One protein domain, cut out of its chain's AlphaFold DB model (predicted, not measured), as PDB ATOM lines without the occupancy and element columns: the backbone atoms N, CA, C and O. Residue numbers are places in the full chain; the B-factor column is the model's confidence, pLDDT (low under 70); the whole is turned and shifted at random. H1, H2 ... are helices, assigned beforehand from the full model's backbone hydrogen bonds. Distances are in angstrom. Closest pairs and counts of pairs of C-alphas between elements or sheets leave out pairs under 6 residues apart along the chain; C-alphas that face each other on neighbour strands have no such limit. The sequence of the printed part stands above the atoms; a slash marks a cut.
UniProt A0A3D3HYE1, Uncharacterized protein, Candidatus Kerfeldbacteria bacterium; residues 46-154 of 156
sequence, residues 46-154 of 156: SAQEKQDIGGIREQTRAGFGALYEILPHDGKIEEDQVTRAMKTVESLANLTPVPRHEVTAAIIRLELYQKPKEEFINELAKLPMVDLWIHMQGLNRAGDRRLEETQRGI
ATOM      1  N   SER A  46     127.372 155.740 152.876       87.50
ATOM      2  CA  SER A  46     127.516 154.583 152.000       87.50
ATOM      3  C   SER A  46     126.570 153.454 152.427       87.50
ATOM      4  O   SER A  46     126.119 153.381 153.575       87.50
ATOM      5  N   ALA A  47     126.265 152.534 151.507       87.19
ATOM      6  CA  ALA A  47     125.435 151.368 151.821       87.19
ATOM      7  C   ALA A  47     126.011 150.547 152.992       87.19
ATOM      8  O   ALA A  47     125.258 150.070 153.839       87.19
ATOM      9  N   GLN A  48     127.342 150.457 153.073       85.25
ATOM     10  CA  GLN A  48     128.047 149.764 154.146       85.25
ATOM     11  C   GLN A  48     127.870 150.469 155.498       85.25
ATOM     12  O   GLN A  48     127.502 149.828 156.478       85.25
ATOM     13  N   GLU A  49     128.045 151.793 155.548       87.69
ATOM     14  CA  GLU A  49     127.830 152.575 156.774       87.69
ATOM     15  C   GLU A  49     126.378 152.471 157.252       87.69
ATOM     16  O   GLU A  49     126.134 152.273 158.441       87.69
ATOM     17  N   LYS A  50     125.404 152.510 156.332       90.25
ATOM     18  CA  LYS A  50     123.984 152.293 156.655       90.25
ATOM     19  C   LYS A  50     123.742 150.906 157.255       90.25
ATOM     20  O   LYS A  50     123.010 150.792 158.237       90.25
ATOM     21  N   GLN A  51     124.359 149.862 156.696       90.31
ATOM     22  CA  GLN A  51     124.245 148.498 157.212       90.31
ATOM     23  C   GLN A  51     124.858 148.367 158.614       90.31
ATOM     24  O   GLN A  51     124.233 147.783 159.501       90.31
ATOM     25  N   ASP A  52     126.050 148.922 158.838       88.62
ATOM     26  CA  ASP A  52     126.734 148.860 160.133       88.62
ATOM     27  C   ASP A  52     125.987 149.642 161.222       88.62
ATOM     28  O   ASP A  52     125.786 149.124 162.325       88.62
ATOM     29  N   ILE A  53     125.497 150.843 160.899       90.31
ATOM     30  CA  ILE A  53     124.634 151.638 161.784       90.31
ATOM     31  C   ILE A  53     123.351 150.865 162.118       90.31
ATOM     32  O   ILE A  53     122.950 150.813 163.282       90.31
ATOM     33  N   GLY A  54     122.721 150.229 161.124       90.06
ATOM     34  CA  GLY A  54     121.533 149.394 161.320       90.06
ATOM     35  C   GLY A  54     121.786 148.228 162.279       90.06
ATOM     36  O   GLY A  54     121.053 148.062 163.254       90.06
ATOM     37  N   GLY A  55     122.875 147.484 162.072       90.12
ATOM     38  CA  GLY A  55     123.245 146.366 162.942       90.12
ATOM     39  C   GLY A  55     123.545 146.799 164.382       90.12
ATOM     40  O   GLY A  55     123.137 146.131 165.331       90.12
ATOM     41  N   ILE A  56     124.208 147.941 164.577       88.62
ATOM     42  CA  ILE A  56     124.461 148.488 165.921       88.62
ATOM     43  C   ILE A  56     123.158 148.939 166.576       88.62
ATOM     44  O   ILE A  56     122.965 148.706 167.769       88.62
ATOM     45  N   ARG A  57     122.233 149.529 165.813       90.38
ATOM     46  CA  ARG A  57     120.911 149.914 166.317       90.38
ATOM     47  C   ARG A  57     120.134 148.699 166.824       90.38
ATOM     48  O   ARG A  57     119.587 148.755 167.923       90.38
ATOM     49  N   GLU A  58     120.127 147.596 166.080       90.06
ATOM     50  CA  GLU A  58     119.490 146.343 166.509       90.06
ATOM     51  C   GLU A  58     120.143 145.762 167.769       90.06
ATOM     52  O   GLU A  58     119.443 145.444 168.733       90.06
ATOM     53  N   GLN A  59     121.478 145.702 167.811       86.69
ATOM     54  CA  GLN A  59     122.228 145.238 168.987       86.69
ATOM     55  C   GLN A  59     121.939 146.105 170.222       86.69
ATOM     56  O   GLN A  59     121.748 145.586 171.320       86.69
ATOM     57  N   THR A  60     121.842 147.422 170.039       87.06
ATOM     58  CA  THR A  60     121.527 148.375 171.114       87.06
ATOM     59  C   THR A  60     120.112 148.161 171.643       87.06
ATOM     60  O   THR A  60     119.908 148.105 172.855       87.06
ATOM     61  N   ARG A  61     119.128 147.967 170.752       90.25
ATOM     62  CA  ARG A  61     117.746 147.644 171.144       90.25
ATOM     63  C   ARG A  61     117.669 146.323 171.905       90.25
ATOM     64  O   ARG A  61     116.962 146.256 172.905       90.25
ATOM     65  N   ALA A  62     118.408 145.304 171.471       88.12
ATOM     66  CA  ALA A  62     118.501 144.038 172.193       88.12
ATOM     67  C   ALA A  62     119.119 144.229 173.589       88.12
ATOM     68  O   ALA A  62     118.591 143.697 174.565       88.12
ATOM     69  N   GLY A  63     120.171 145.048 173.704       86.62
ATOM     70  CA  GLY A  63     120.778 145.428 174.982       86.62
ATOM     71  C   GLY A  63     119.793 146.129 175.921       86.62
ATOM     72  O   GLY A  63     119.661 145.733 177.076       86.62
ATOM     73  N   PHE A  64     119.025 147.105 175.431       90.06
ATOM     74  CA  PHE A  64     117.951 147.722 176.219       90.06
ATOM     75  C   PHE A  64     116.847 146.726 176.580       90.06
ATOM     76  O   PHE A  64     116.323 146.764 177.687       90.06
ATOM     77  N   GLY A  65     116.525 145.789 175.690       90.31
ATOM     78  CA  GLY A  65     115.603 144.705 176.001       90.31
ATOM     79  C   GLY A  65     116.095 143.833 177.154       90.31
ATOM     80  O   GLY A  65     115.299 143.506 178.022       90.31
ATOM     81  N   ALA A  66     117.385 143.494 177.192       88.31
ATOM     82  CA  ALA A  66     117.990 142.745 178.293       88.31
ATOM     83  C   ALA A  66     118.062 143.570 179.587       88.31
ATOM     84  O   ALA A  66     117.814 143.036 180.663       88.31
ATOM     85  N   LEU A  67     118.358 144.869 179.477       88.00
ATOM     86  CA  LEU A  67     118.319 145.804 180.597       88.00
ATOM     87  C   LEU A  67     116.933 145.839 181.238       88.00
ATOM     88  O   LEU A  67     116.836 145.788 182.453       88.00
ATOM     89  N   TYR A  68     115.872 145.909 180.436       90.69
ATOM     90  CA  TYR A  68     114.506 145.920 180.949       90.69
ATOM     91  C   TYR A  68     114.239 144.720 181.863       90.69
ATOM     92  O   TYR A  68     113.801 144.910 182.986       90.69
ATOM     93  N   GLU A  69     114.609 143.511 181.428       89.44
ATOM     94  CA  GLU A  69     114.373 142.263 182.174       89.44
ATOM     95  C   GLU A  69     115.091 142.190 183.533       89.44
ATOM     96  O   GLU A  69     114.728 141.370 184.374       89.44
ATOM     97  N   ILE A  70     116.134 142.998 183.751       87.12
ATOM     98  CA  ILE A  70     116.914 142.997 185.000       87.12
ATOM     99  C   ILE A  70     116.578 144.167 185.926       87.12
ATOM    100  O   ILE A  70     117.048 144.181 187.067       87.12
ATOM    101  N   LEU A  71     115.815 145.162 185.464       87.56
ATOM    102  CA  LEU A  71     115.410 146.278 186.313       87.56
ATOM    103  C   LEU A  71     114.200 145.873 187.174       87.56
ATOM    104  O   LEU A  71     113.299 145.190 186.694       87.56
ATOM    105  N   PRO A  72     114.143 146.300 188.446       84.00
ATOM    106  CA  PRO A  72     112.951 146.117 189.264       84.00
ATOM    107  C   PRO A  72     111.779 146.927 188.689       84.00
ATOM    108  O   PRO A  72     111.907 148.127 188.446       84.00
ATOM    109  N   HIS A  73     110.631 146.274 188.487       83.00
ATOM    110  CA  HIS A  73     109.388 146.894 187.991       83.00
ATOM    111  C   HIS A  73     108.356 147.155 189.100       83.00
ATOM    112  O   HIS A  73     107.236 147.584 188.833       83.00
ATOM    113  N   ASP A  74     108.713 146.859 190.346       76.12
ATOM    114  CA  ASP A  74     107.830 146.798 191.510       76.12
ATOM    115  C   ASP A  74     108.020 147.960 192.502       76.12
ATOM    116  O   ASP A  74     107.315 148.030 193.509       76.12
ATOM    117  N   GLY A  75     108.934 148.901 192.245       74.94
ATOM    118  CA  GLY A  75     109.221 149.971 193.201       74.94
ATOM    119  C   GLY A  75     110.175 151.055 192.707       74.94
ATOM    120  O   GLY A  75     110.383 151.235 191.515       74.94
ATOM    121  N   LYS A  76     110.749 151.813 193.652       76.31
ATOM    122  CA  LYS A  76     111.713 152.883 193.357       76.31
ATOM    123  C   LYS A  76     113.062 152.294 192.970       76.31
ATOM    124  O   LYS A  76     113.653 151.547 193.745       76.31
ATOM    125  N   ILE A  77     113.564 152.709 191.816       84.31
ATOM    126  CA  ILE A  77     114.893 152.343 191.346       84.31
ATOM    127  C   ILE A  77     115.936 153.391 191.748       84.31
ATOM    128  O   ILE A  77     115.700 154.595 191.639       84.31
ATOM    129  N   GLU A  78     117.097 152.934 192.213       84.81
ATOM    130  CA  GLU A  78     118.238 153.802 192.524       84.81
ATOM    131  C   GLU A  78     119.243 153.839 191.369       84.81
ATOM    132  O   GLU A  78     119.437 152.852 190.654       84.81
ATOM    133  N   GLU A  79     119.953 154.958 191.230       84.00
ATOM    134  CA  GLU A  79     120.945 155.170 190.169       84.00
ATOM    135  C   GLU A  79     122.035 154.097 190.124       84.00
ATOM    136  O   GLU A  79     122.387 153.584 189.055       84.00
ATOM    137  N   ASP A  80     122.513 153.689 191.295       85.56
ATOM    138  CA  ASP A  80     123.531 152.652 191.422       85.56
ATOM    139  C   ASP A  80     123.028 151.279 190.964       85.56
ATOM    140  O   ASP A  80     123.801 150.480 190.427       85.56
ATOM    141  N   GLN A  81     121.735 150.989 191.142       82.75
ATOM    142  CA  GLN A  81     121.131 149.728 190.709       82.75
ATOM    143  C   GLN A  81     121.047 149.669 189.183       82.75
ATOM    144  O   GLN A  81     121.501 148.688 188.590       82.75
ATOM    145  N   VAL A  82     120.583 150.750 188.544       84.00
ATOM    146  CA  VAL A  82     120.567 150.874 187.076       84.00
ATOM    147  C   VAL A  82     121.982 150.784 186.511       84.00
ATOM    148  O   VAL A  82     122.230 150.067 185.546       84.00
ATOM    149  N   THR A  83     122.943 151.461 187.138       84.31
ATOM    150  CA  THR A  83     124.338 151.463 186.680       84.31
ATOM    151  C   THR A  83     124.965 150.066 186.736       84.31
ATOM    152  O   THR A  83     125.710 149.681 185.831       84.31
ATOM    153  N   ARG A  84     124.663 149.271 187.771       84.12
ATOM    154  CA  ARG A  84     125.094 147.861 187.856       84.12
ATOM    155  C   ARG A  84     124.404 146.981 186.811       84.12
ATOM    156  O   ARG A  84     125.065 146.140 186.199       84.12
ATOM    157  N   ALA A  85     123.113 147.198 186.585       83.75
ATOM    158  CA  ALA A  85     122.347 146.506 185.556       83.75
ATOM    159  C   ALA A  85     122.937 146.767 184.155       83.75
ATOM    160  O   ALA A  85     123.269 145.825 183.436       83.75
ATOM    161  N   MET A  86     123.217 148.032 183.825       81.06
ATOM    162  CA  MET A  86     123.875 148.440 182.576       81.06
ATOM    163  C   MET A  86     125.227 147.751 182.363       81.06
ATOM    164  O   MET A  86     125.463 147.191 181.295       81.06
ATOM    165  N   LYS A  87     126.076 147.696 183.400       81.75
ATOM    166  CA  LYS A  87     127.371 146.990 183.340       81.75
ATOM    167  C   LYS A  87     127.225 145.510 182.992       81.75
ATOM    168  O   LYS A  87     128.059 144.963 182.275       81.75
ATOM    169  N   THR A  88     126.181 144.868 183.507       77.75
ATOM    170  CA  THR A  88     125.896 143.454 183.233       77.75
ATOM    171  C   THR A  88     125.490 143.272 181.773       77.75
ATOM    172  O   THR A  88     126.006 142.390 181.095       77.75
ATOM    173  N   VAL A  89     124.657 144.165 181.237       72.88
ATOM    174  CA  VAL A  89     124.259 144.138 179.820       72.88
ATOM    175  C   VAL A  89     125.452 144.359 178.894       72.88
ATOM    176  O   VAL A  89     125.583 143.661 177.896       72.88
ATOM    177  N   GLU A  90     126.363 145.267 179.223       72.25
ATOM    178  CA  GLU A  90     127.556 145.514 178.400       72.25
ATOM    179  C   GLU A  90     128.574 144.379 178.443       72.25
ATOM    180  O   GLU A  90     129.363 144.239 177.521       72.25
ATOM    181  N   SER A  91     128.564 143.542 179.482       71.50
ATOM    182  CA  SER A  91     129.326 142.287 179.436       71.50
ATOM    183  C   SER A  91     128.676 141.224 178.546       71.50
ATOM    184  O   SER A  91     129.358 140.315 178.081       71.50
ATOM    185  N   LEU A  92     127.366 141.334 178.306       57.72
ATOM    186  CA  LEU A  92     126.595 140.404 177.480       57.72
ATOM    187  C   LEU A  92     126.548 140.840 176.009       57.72
ATOM    188  O   LEU A  92     126.403 140.000 175.121       57.72
ATOM    189  N   ALA A  93     126.685 142.138 175.740       59.56
ATOM    190  CA  ALA A  93     126.730 142.711 174.405       59.56
ATOM    191  C   ALA A  93     128.167 143.132 174.073       59.56
ATOM    192  O   ALA A  93     128.725 143.976 174.760       59.56
ATOM    193  N   ASN A  94     128.747 142.615 172.981       59.16
ATOM    194  CA  ASN A  94     130.062 143.018 172.435       59.16
ATOM    195  C   ASN A  94     130.075 144.464 171.879       59.16
ATOM    196  O   ASN A  94     130.654 144.745 170.828       59.16
ATOM    197  N   LEU A  95     129.367 145.377 172.533       54.88
ATOM    198  CA  LEU A  95     129.261 146.777 172.191       54.88
ATOM    199  C   LEU A  95     130.255 147.564 173.041       54.88
ATOM    200  O   LEU A  95     130.459 147.298 174.225       54.88
ATOM    201  N   THR A  96     130.847 148.582 172.431       64.00
ATOM    202  CA  THR A  96     131.466 149.688 173.159       64.00
ATOM    203  C   THR A  96     130.479 150.241 174.198       64.00
ATOM    204  O   THR A  96     129.267 150.114 174.020       64.00
ATOM    205  N   PRO A  97     130.947 150.855 175.297       66.50
ATOM    206  CA  PRO A  97     130.033 151.351 176.313       66.50
ATOM    207  C   PRO A  97     129.073 152.388 175.719       66.50
ATOM    208  O   PRO A  97     129.516 153.405 175.176       66.50
ATOM    209  N   VAL A  98     127.768 152.134 175.832       70.56
ATOM    210  CA  VAL A  98     126.722 153.152 175.635       70.56
ATOM    211  C   VAL A  98     126.976 154.262 176.668       70.56
ATOM    212  O   VAL A  98     127.524 153.960 177.730       70.56
ATOM    213  N   PRO A  99     126.611 155.536 176.432       77.19
ATOM    214  CA  PRO A  99     126.683 156.590 177.453       77.19
ATOM    215  C   PRO A  99     125.816 156.263 178.692       77.19
ATOM    216  O   PRO A  99     124.689 156.736 178.839       77.19
ATOM    217  N   ARG A 100     126.362 155.433 179.597       80.06
ATOM    218  CA  ARG A 100     125.656 154.798 180.725       80.06
ATOM    219  C   ARG A 100     125.013 155.825 181.633       80.06
ATOM    220  O   ARG A 100     123.854 155.673 181.974       80.06
ATOM    221  N   HIS A 101     125.756 156.862 182.009       80.62
ATOM    222  CA  HIS A 101     125.283 157.869 182.957       80.62
ATOM    223  C   HIS A 101     124.058 158.620 182.434       80.62
ATOM    224  O   HIS A 101     123.102 158.825 183.176       80.62
ATOM    225  N   GLU A 102     124.046 158.975 181.150       83.75
ATOM    226  CA  GLU A 102     122.918 159.687 180.550       83.75
ATOM    227  C   GLU A 102     121.698 158.782 180.359       83.75
ATOM    228  O   GLU A 102     120.580 159.192 180.668       83.75
ATOM    229  N   VAL A 103     121.909 157.529 179.939       88.12
ATOM    230  CA  VAL A 103     120.840 156.519 179.858       88.12
ATOM    231  C   VAL A 103     120.253 156.241 181.238       88.12
ATOM    232  O   VAL A 103     119.038 156.286 181.412       88.12
ATOM    233  N   THR A 104     121.100 156.023 182.241       88.50
ATOM    234  CA  THR A 104     120.686 155.818 183.630       88.50
ATOM    235  C   THR A 104     119.870 157.007 184.140       88.50
ATOM    236  O   THR A 104     118.772 156.821 184.670       88.50
ATOM    237  N   ALA A 105     120.360 158.234 183.938       87.38
ATOM    238  CA  ALA A 105     119.648 159.438 184.346       87.38
ATOM    239  C   ALA A 105     118.284 159.558 183.650       87.38
ATOM    240  O   ALA A 105     117.310 159.948 184.294       87.38
ATOM    241  N   ALA A 106     118.189 159.200 182.366       90.00
ATOM    242  CA  ALA A 106     116.929 159.190 181.629       90.00
ATOM    243  C   ALA A 106     115.945 158.148 182.184       90.00
ATOM    244  O   ALA A 106     114.789 158.486 182.426       90.00
ATOM    245  N   ILE A 107     116.397 156.917 182.453       91.19
ATOM    246  CA  ILE A 107     115.558 155.844 183.019       91.19
ATOM    247  C   ILE A 107     114.921 156.282 184.338       91.19
ATOM    248  O   ILE A 107     113.727 156.065 184.538       91.19
ATOM    249  N   ILE A 108     115.706 156.905 185.221       89.00
ATOM    250  CA  ILE A 108     115.242 157.331 186.548       89.00
ATOM    251  C   ILE A 108     114.318 158.539 186.431       89.00
ATOM    252  O   ILE A 108     113.204 158.505 186.941       89.00
ATOM    253  N   ARG A 109     114.761 159.607 185.749       89.69
ATOM    254  CA  ARG A 109     114.011 160.874 185.672       89.69
ATOM    255  C   ARG A 109     112.684 160.738 184.938       89.69
ATOM    256  O   ARG A 109     111.757 161.477 185.246       89.69
ATOM    257  N   LEU A 110     112.620 159.853 183.949       89.12
ATOM    258  CA  LEU A 110     111.426 159.628 183.132       89.12
ATOM    259  C   LEU A 110     110.648 158.380 183.568       89.12
ATOM    260  O   LEU A 110     109.687 158.008 182.899       89.12
ATOM    261  N   GLU A 111     111.093 157.718 184.641       89.31
ATOM    262  CA  GLU A 111     110.508 156.486 185.176       89.31
ATOM    263  C   GLU A 111     110.257 155.414 184.098       89.31
ATOM    264  O   GLU A 111     109.284 154.660 184.149       89.31
ATOM    265  N   LEU A 112     111.147 155.323 183.099       90.69
ATOM    266  CA  LEU A 112     110.927 154.472 181.921       90.69
ATOM    267  C   LEU A 112     110.784 152.996 182.293       90.69
ATOM    268  O   LEU A 112     110.099 152.258 181.593       90.69
ATOM    269  N   TYR A 113     111.419 152.561 183.380       90.38
ATOM    270  CA  TYR A 113     111.369 151.181 183.867       90.38
ATOM    271  C   TYR A 113     109.946 150.712 184.221       90.38
ATOM    272  O   TYR A 113     109.693 149.512 184.220       90.38
ATOM    273  N   GLN A 114     109.013 151.629 184.499       90.38
ATOM    274  CA  GLN A 114     107.606 151.296 184.764       90.38
ATOM    275  C   GLN A 114     106.789 151.114 183.478       90.38
ATOM    276  O   GLN A 114     105.658 150.630 183.514       90.38
ATOM    277  N   LYS A 115     107.332 151.528 182.330       92.06
ATOM    278  CA  LYS A 115     106.642 151.450 181.044       92.06
ATOM    279  C   LYS A 115     106.698 150.029 180.476       92.06
ATOM    280  O   LYS A 115     107.562 149.240 180.863       92.06
ATOM    281  N   PRO A 116     105.821 149.683 179.518       94.69
ATOM    282  CA  PRO A 116     105.957 148.443 178.767       94.69
ATOM    283  C   PRO A 116     107.323 148.355 178.077       94.69
ATOM    284  O   PRO A 116     107.839 149.359 177.584       94.69
ATOM    285  N   LYS A 117     107.876 147.142 177.983       93.50
ATOM    286  CA  LYS A 117     109.199 146.865 177.395       93.50
ATOM    287  C   LYS A 117     109.452 147.570 176.061       93.50
ATOM    288  O   LYS A 117     110.498 148.182 175.871       93.50
ATOM    289  N   GLU A 118     108.492 147.512 175.142       95.00
ATOM    290  CA  GLU A 118     108.629 148.153 173.829       95.00
ATOM    291  C   GLU A 118     108.742 149.675 173.934       95.00
ATOM    292  O   GLU A 118     109.531 150.292 173.220       95.00
ATOM    293  N   GLU A 119     107.992 150.298 174.844       95.06
ATOM    294  CA  GLU A 119     108.079 151.736 175.080       95.06
ATOM    295  C   GLU A 119     109.410 152.097 175.745       95.06
ATOM    296  O   GLU A 119     110.082 153.010 175.280       95.06
ATOM    297  N   PHE A 120     109.856 151.327 176.741       94.44
ATOM    298  CA  PHE A 120     111.179 151.480 177.352       94.44
ATOM    299  C   PHE A 120     112.304 151.460 176.305       94.44
ATOM    300  O   PHE A 120     113.120 152.381 176.245       94.44
ATOM    301  N   ILE A 121     112.321 150.442 175.437       93.50
ATOM    302  CA  ILE A 121     113.333 150.298 174.381       93.50
ATOM    303  C   ILE A 121     113.251 151.468 173.396       93.50
ATOM    304  O   ILE A 121     114.280 152.025 173.011       93.50
ATOM    305  N   ASN A 122     112.040 151.835 172.967       94.12
ATOM    306  CA  ASN A 122     111.840 152.896 171.983       94.12
ATOM    307  C   ASN A 122     112.228 154.273 172.522       94.12
ATOM    308  O   ASN A 122     112.838 155.042 171.786       94.12
ATOM    309  N   GLU A 123     111.900 154.584 173.773       94.06
ATOM    310  CA  GLU A 123     112.262 155.854 174.405       94.06
ATOM    311  C   GLU A 123     113.781 155.965 174.584       94.06
ATOM    312  O   GLU A 123     114.365 156.976 174.195       94.06
ATOM    313  N   LEU A 124     114.452 154.904 175.051       91.88
ATOM    314  CA  LEU A 124     115.914 154.899 175.174       91.88
ATOM    315  C   LEU A 124     116.631 155.005 173.826       91.88
ATOM    316  O   LEU A 124     117.600 155.751 173.694       91.88
ATOM    317  N   ALA A 125     116.147 154.301 172.802       89.38
ATOM    318  CA  ALA A 125     116.736 154.336 171.464       89.38
ATOM    319  C   ALA A 125     116.556 155.684 170.745       89.38
ATOM    320  O   ALA A 125     117.267 155.949 169.777       89.38
ATOM    321  N   LYS A 126     115.605 156.515 171.189       89.69
ATOM    322  CA  LYS A 126     115.362 157.863 170.655       89.69
ATOM    323  C   LYS A 126     116.163 158.948 171.366       89.69
ATOM    324  O   LYS A 126     116.124 160.097 170.928       89.69
ATOM    325  N   LEU A 127     116.856 158.630 172.460       88.94
ATOM    326  CA  LEU A 127     117.623 159.645 173.162       88.94
ATOM    327  C   LEU A 127     118.760 160.166 172.257       88.94
ATOM    328  O   LEU A 127     119.508 159.351 171.708       88.94
ATOM    329  N   PRO A 128     118.946 161.494 172.114       88.56
ATOM    330  CA  PRO A 128     119.923 162.053 171.175       88.56
ATOM    331  C   PRO A 128     121.356 161.545 171.375       88.56
ATOM    332  O   PRO A 128     122.063 161.301 170.402       88.56
ATOM    333  N   MET A 129     121.785 161.336 172.625       86.44
ATOM    334  CA  MET A 129     123.126 160.817 172.918       86.44
ATOM    335  C   MET A 129     123.293 159.350 172.502       86.44
ATOM    336  O   MET A 129     124.377 158.957 172.078       86.44
ATOM    337  N   VAL A 130     122.226 158.548 172.583       89.25
ATOM    338  CA  VAL A 130     122.227 157.158 172.109       89.25
ATOM    339  C   VAL A 130     122.283 157.134 170.588       89.25
ATOM    340  O   VAL A 130     123.088 156.394 170.029       89.25
ATOM    341  N   ASP A 131     121.487 157.965 169.913       88.62
ATOM    342  CA  ASP A 131     121.487 158.026 168.452       88.62
ATOM    343  C   ASP A 131     122.841 158.504 167.901       88.62
ATOM    344  O   ASP A 131     123.403 157.853 167.019       88.62
ATOM    345  N   LEU A 132     123.430 159.561 168.477       88.38
ATOM    346  CA  LEU A 132     124.782 160.017 168.130       88.38
ATOM    347  C   LEU A 132     125.824 158.915 168.366       88.38
ATOM    348  O   LEU A 132     126.680 158.678 167.514       88.38
ATOM    349  N   TRP A 133     125.751 158.224 169.506       88.69
ATOM    350  CA  TRP A 133     126.664 157.129 169.811       88.69
ATOM    351  C   TRP A 133     126.539 155.985 168.793       88.69
ATOM    352  O   TRP A 133     127.562 155.553 168.266       88.69
ATOM    353  N   ILE A 134     125.318 155.551 168.442       88.69
ATOM    354  CA  ILE A 134     125.074 154.522 167.413       88.69
ATOM    355  C   ILE A 134     125.722 154.934 166.086       88.69
ATOM    356  O   ILE A 134     126.416 154.126 165.466       88.69
ATOM    357  N   HIS A 135     125.529 156.188 165.665       88.62
ATOM    358  CA  HIS A 135     126.128 156.703 164.434       88.62
ATOM    359  C   HIS A 135     127.658 156.657 164.487       88.62
ATOM    360  O   HIS A 135     128.282 156.117 163.576       88.62
ATOM    361  N   MET A 136     128.266 157.142 165.572       88.44
ATOM    362  CA  MET A 136     129.721 157.123 165.744       88.44
ATOM    363  C   MET A 136     130.288 155.697 165.736       88.44
ATOM    364  O   MET A 136     131.292 155.440 165.076       88.44
ATOM    365  N   GLN A 137     129.635 154.746 166.415       87.06
ATOM    366  CA  GLN A 137     130.078 153.349 166.399       87.06
ATOM    367  C   GLN A 137     129.934 152.710 165.013       87.06
ATOM    368  O   GLN A 137     130.793 151.926 164.609       87.06
ATOM    369  N   GLY A 138     128.878 153.051 164.272       88.38
ATOM    370  CA  GLY A 138     128.679 152.569 162.905       88.38
ATOM    371  C   GLY A 138     129.750 153.067 161.948       88.38
ATOM    372  O   GLY A 138     130.313 152.272 161.199       88.38
ATOM    373  N   LEU A 139     130.094 154.353 162.033       87.88
ATOM    374  CA  LEU A 139     131.175 154.940 161.241       87.88
ATOM    375  C   LEU A 139     132.538 154.325 161.580       87.88
ATOM    376  O   LEU A 139     133.299 154.009 160.666       87.88
ATOM    377  N   ASN A 140     132.823 154.097 162.866       87.69
ATOM    378  CA  ASN A 140     134.057 153.436 163.295       87.69
ATOM    379  C   ASN A 140     134.141 152.006 162.753       87.69
ATOM    380  O   ASN A 140     135.128 151.657 162.117       87.69
ATOM    381  N   ARG A 141     133.073 151.209 162.900       87.12
ATOM    382  CA  ARG A 141     133.028 149.824 162.404       87.12
ATOM    383  C   ARG A 141     133.196 149.747 160.883       87.12
ATOM    384  O   ARG A 141     133.909 148.873 160.392       87.12
ATOM    385  N   ALA A 142     132.569 150.657 160.140       86.06
ATOM    386  CA  ALA A 142     132.760 150.752 158.694       86.06
ATOM    387  C   ALA A 142     134.203 151.167 158.340       86.06
ATOM    388  O   ALA A 142     134.782 150.654 157.384       86.06
ATOM    389  N   GLY A 143     134.804 152.071 159.123       85.25
ATOM    390  CA  GLY A 143     136.218 152.440 159.030       85.25
ATOM    391  C   GLY A 143     137.161 151.254 159.239       85.25
ATOM    392  O   GLY A 143     138.010 151.006 158.383       85.25
ATOM    393  N   ASP A 144     136.967 150.490 160.313       86.75
ATOM    394  CA  ASP A 144     137.788 149.326 160.665       86.75
ATOM    395  C   ASP A 144     137.754 148.260 159.564       86.75
ATOM    396  O   ASP A 144     138.800 147.780 159.129       86.75
ATOM    397  N   ARG A 145     136.569 147.955 159.016       82.31
ATOM    398  CA  ARG A 145     136.457 147.018 157.885       82.31
ATOM    399  C   ARG A 145     137.187 147.509 156.643       82.31
ATOM    400  O   ARG A 145     137.893 146.723 156.021       82.31
ATOM    401  N   ARG A 146     137.057 148.794 156.287       82.94
ATOM    402  CA  ARG A 146     137.785 149.367 155.138       82.94
ATOM    403  C   ARG A 146     139.297 149.224 155.311       82.94
ATOM    404  O   ARG A 146     140.000 148.914 154.346       82.94
ATOM    405  N   LEU A 147     139.801 149.426 156.528       84.06
ATOM    406  CA  LEU A 147     141.212 149.218 156.852       84.06
ATOM    407  C   LEU A 147     141.608 147.741 156.712       84.06
ATOM    408  O   LEU A 147     142.614 147.449 156.066       84.06
ATOM    409  N   GLU A 148     140.809 146.814 157.245       85.31
ATOM    410  CA  GLU A 148     141.051 145.371 157.114       85.31
ATOM    411  C   GLU A 148     141.040 144.896 155.653       85.31
ATOM    412  O   GLU A 148     141.920 144.141 155.240       85.31
ATOM    413  N   GLU A 149     140.066 145.335 154.853       84.94
ATOM    414  CA  GLU A 149     139.950 144.994 153.430       84.94
ATOM    415  C   GLU A 149     141.155 145.500 152.635       84.94
ATOM    416  O   GLU A 149     141.736 144.754 151.844       84.94
ATOM    417  N   THR A 150     141.588 146.735 152.903       80.81
ATOM    418  CA  THR A 150     142.784 147.320 152.283       80.81
ATOM    419  C   THR A 150     144.035 146.512 152.633       80.81
ATOM    420  O   THR A 150     144.836 146.199 151.756       80.81
ATOM    421  N   GLN A 151     144.195 146.108 153.898       81.31
ATOM    422  CA  GLN A 151     145.334 145.295 154.335       81.31
ATOM    423  C   GLN A 151     145.337 143.897 153.700       81.31
ATOM    424  O   GLN A 151     146.391 143.423 153.280       81.31
ATOM    425  N   ARG A 152     144.171 143.245 153.579       77.94
ATOM    426  CA  ARG A 152     144.049 141.933 152.919       77.94
ATOM    427  C   ARG A 152     144.326 142.014 151.418       77.94
ATOM    428  O   ARG A 152     144.956 141.108 150.886       77.94
ATOM    429  N   GLY A 153     143.896 143.088 150.756       70.75
ATOM    430  CA  GLY A 153     144.150 143.314 149.331       70.75
ATOM    431  C   GLY A 153     145.612 143.629 148.997       70.75
ATOM    432  O   GLY A 153     146.050 143.335 147.894       70.75
ATOM    433  N   ILE A 154     146.377 144.190 149.939       63.47
ATOM    434  CA  ILE A 154     147.828 144.414 149.787       63.47
ATOM    435  C   ILE A 154     148.630 143.115 150.004       63.47
ATOM    436  O   ILE A 154     149.744 142.989 149.502       63.47
TER     437      ILE A 154
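What this domain is: This is residues 46 to 154 of the 156 residues of an uncharacterized protein of Candidatus Kerfeldbacteria bacterium (UniProt A0A3D3HYE1). The longest helix, H5, crosses the first half of H1 as an X, and its residues 147 to 154 stick out; the later part of H1 forms a head with H2, H3 and H4. The printed part has 109 residues with five named helices, in order H1 to H5, and no named strand; the class is all helix, with 84 of the 109 printed residues in the helices. The whole is only just compact, close to loose: radius of gyration of the C-alphas 15.7 A, spans 58 by 22 by 19 A.

Where its parts are: H5, residues 128 to 154, measures 39.3 A and ends at C-alpha 154 (147.828, 144.414, 149.787). H1, residues 47 to 70, measures 35.3 A from C-alpha 47 (125.435, 151.368, 151.821). H2 is residues 79 to 92, H3 100 to 109, H4 117 to 125.

How they stand to each other: H1, the hub, touches H5 at a steep tilt of 50 degrees, closest C-alphas Ile 53 and Gly 138, 4.3 A. It touches H4 at Phe 64 and Ile 121, C-alphas 5.6 A apart, and H2 at Gly 63 and Val 89, 6.1 A. H3 touches H2, closest C-alphas Val 82 and Thr 104, 6.0 A. Every O i to N i+4 pair is within hydrogen-bond range in H2 to H5, 19 of 20 in H1.

The domain as a whole: The printed part has no cut and no long link. Residues 92 to 97 and 154 have pLDDT under 70.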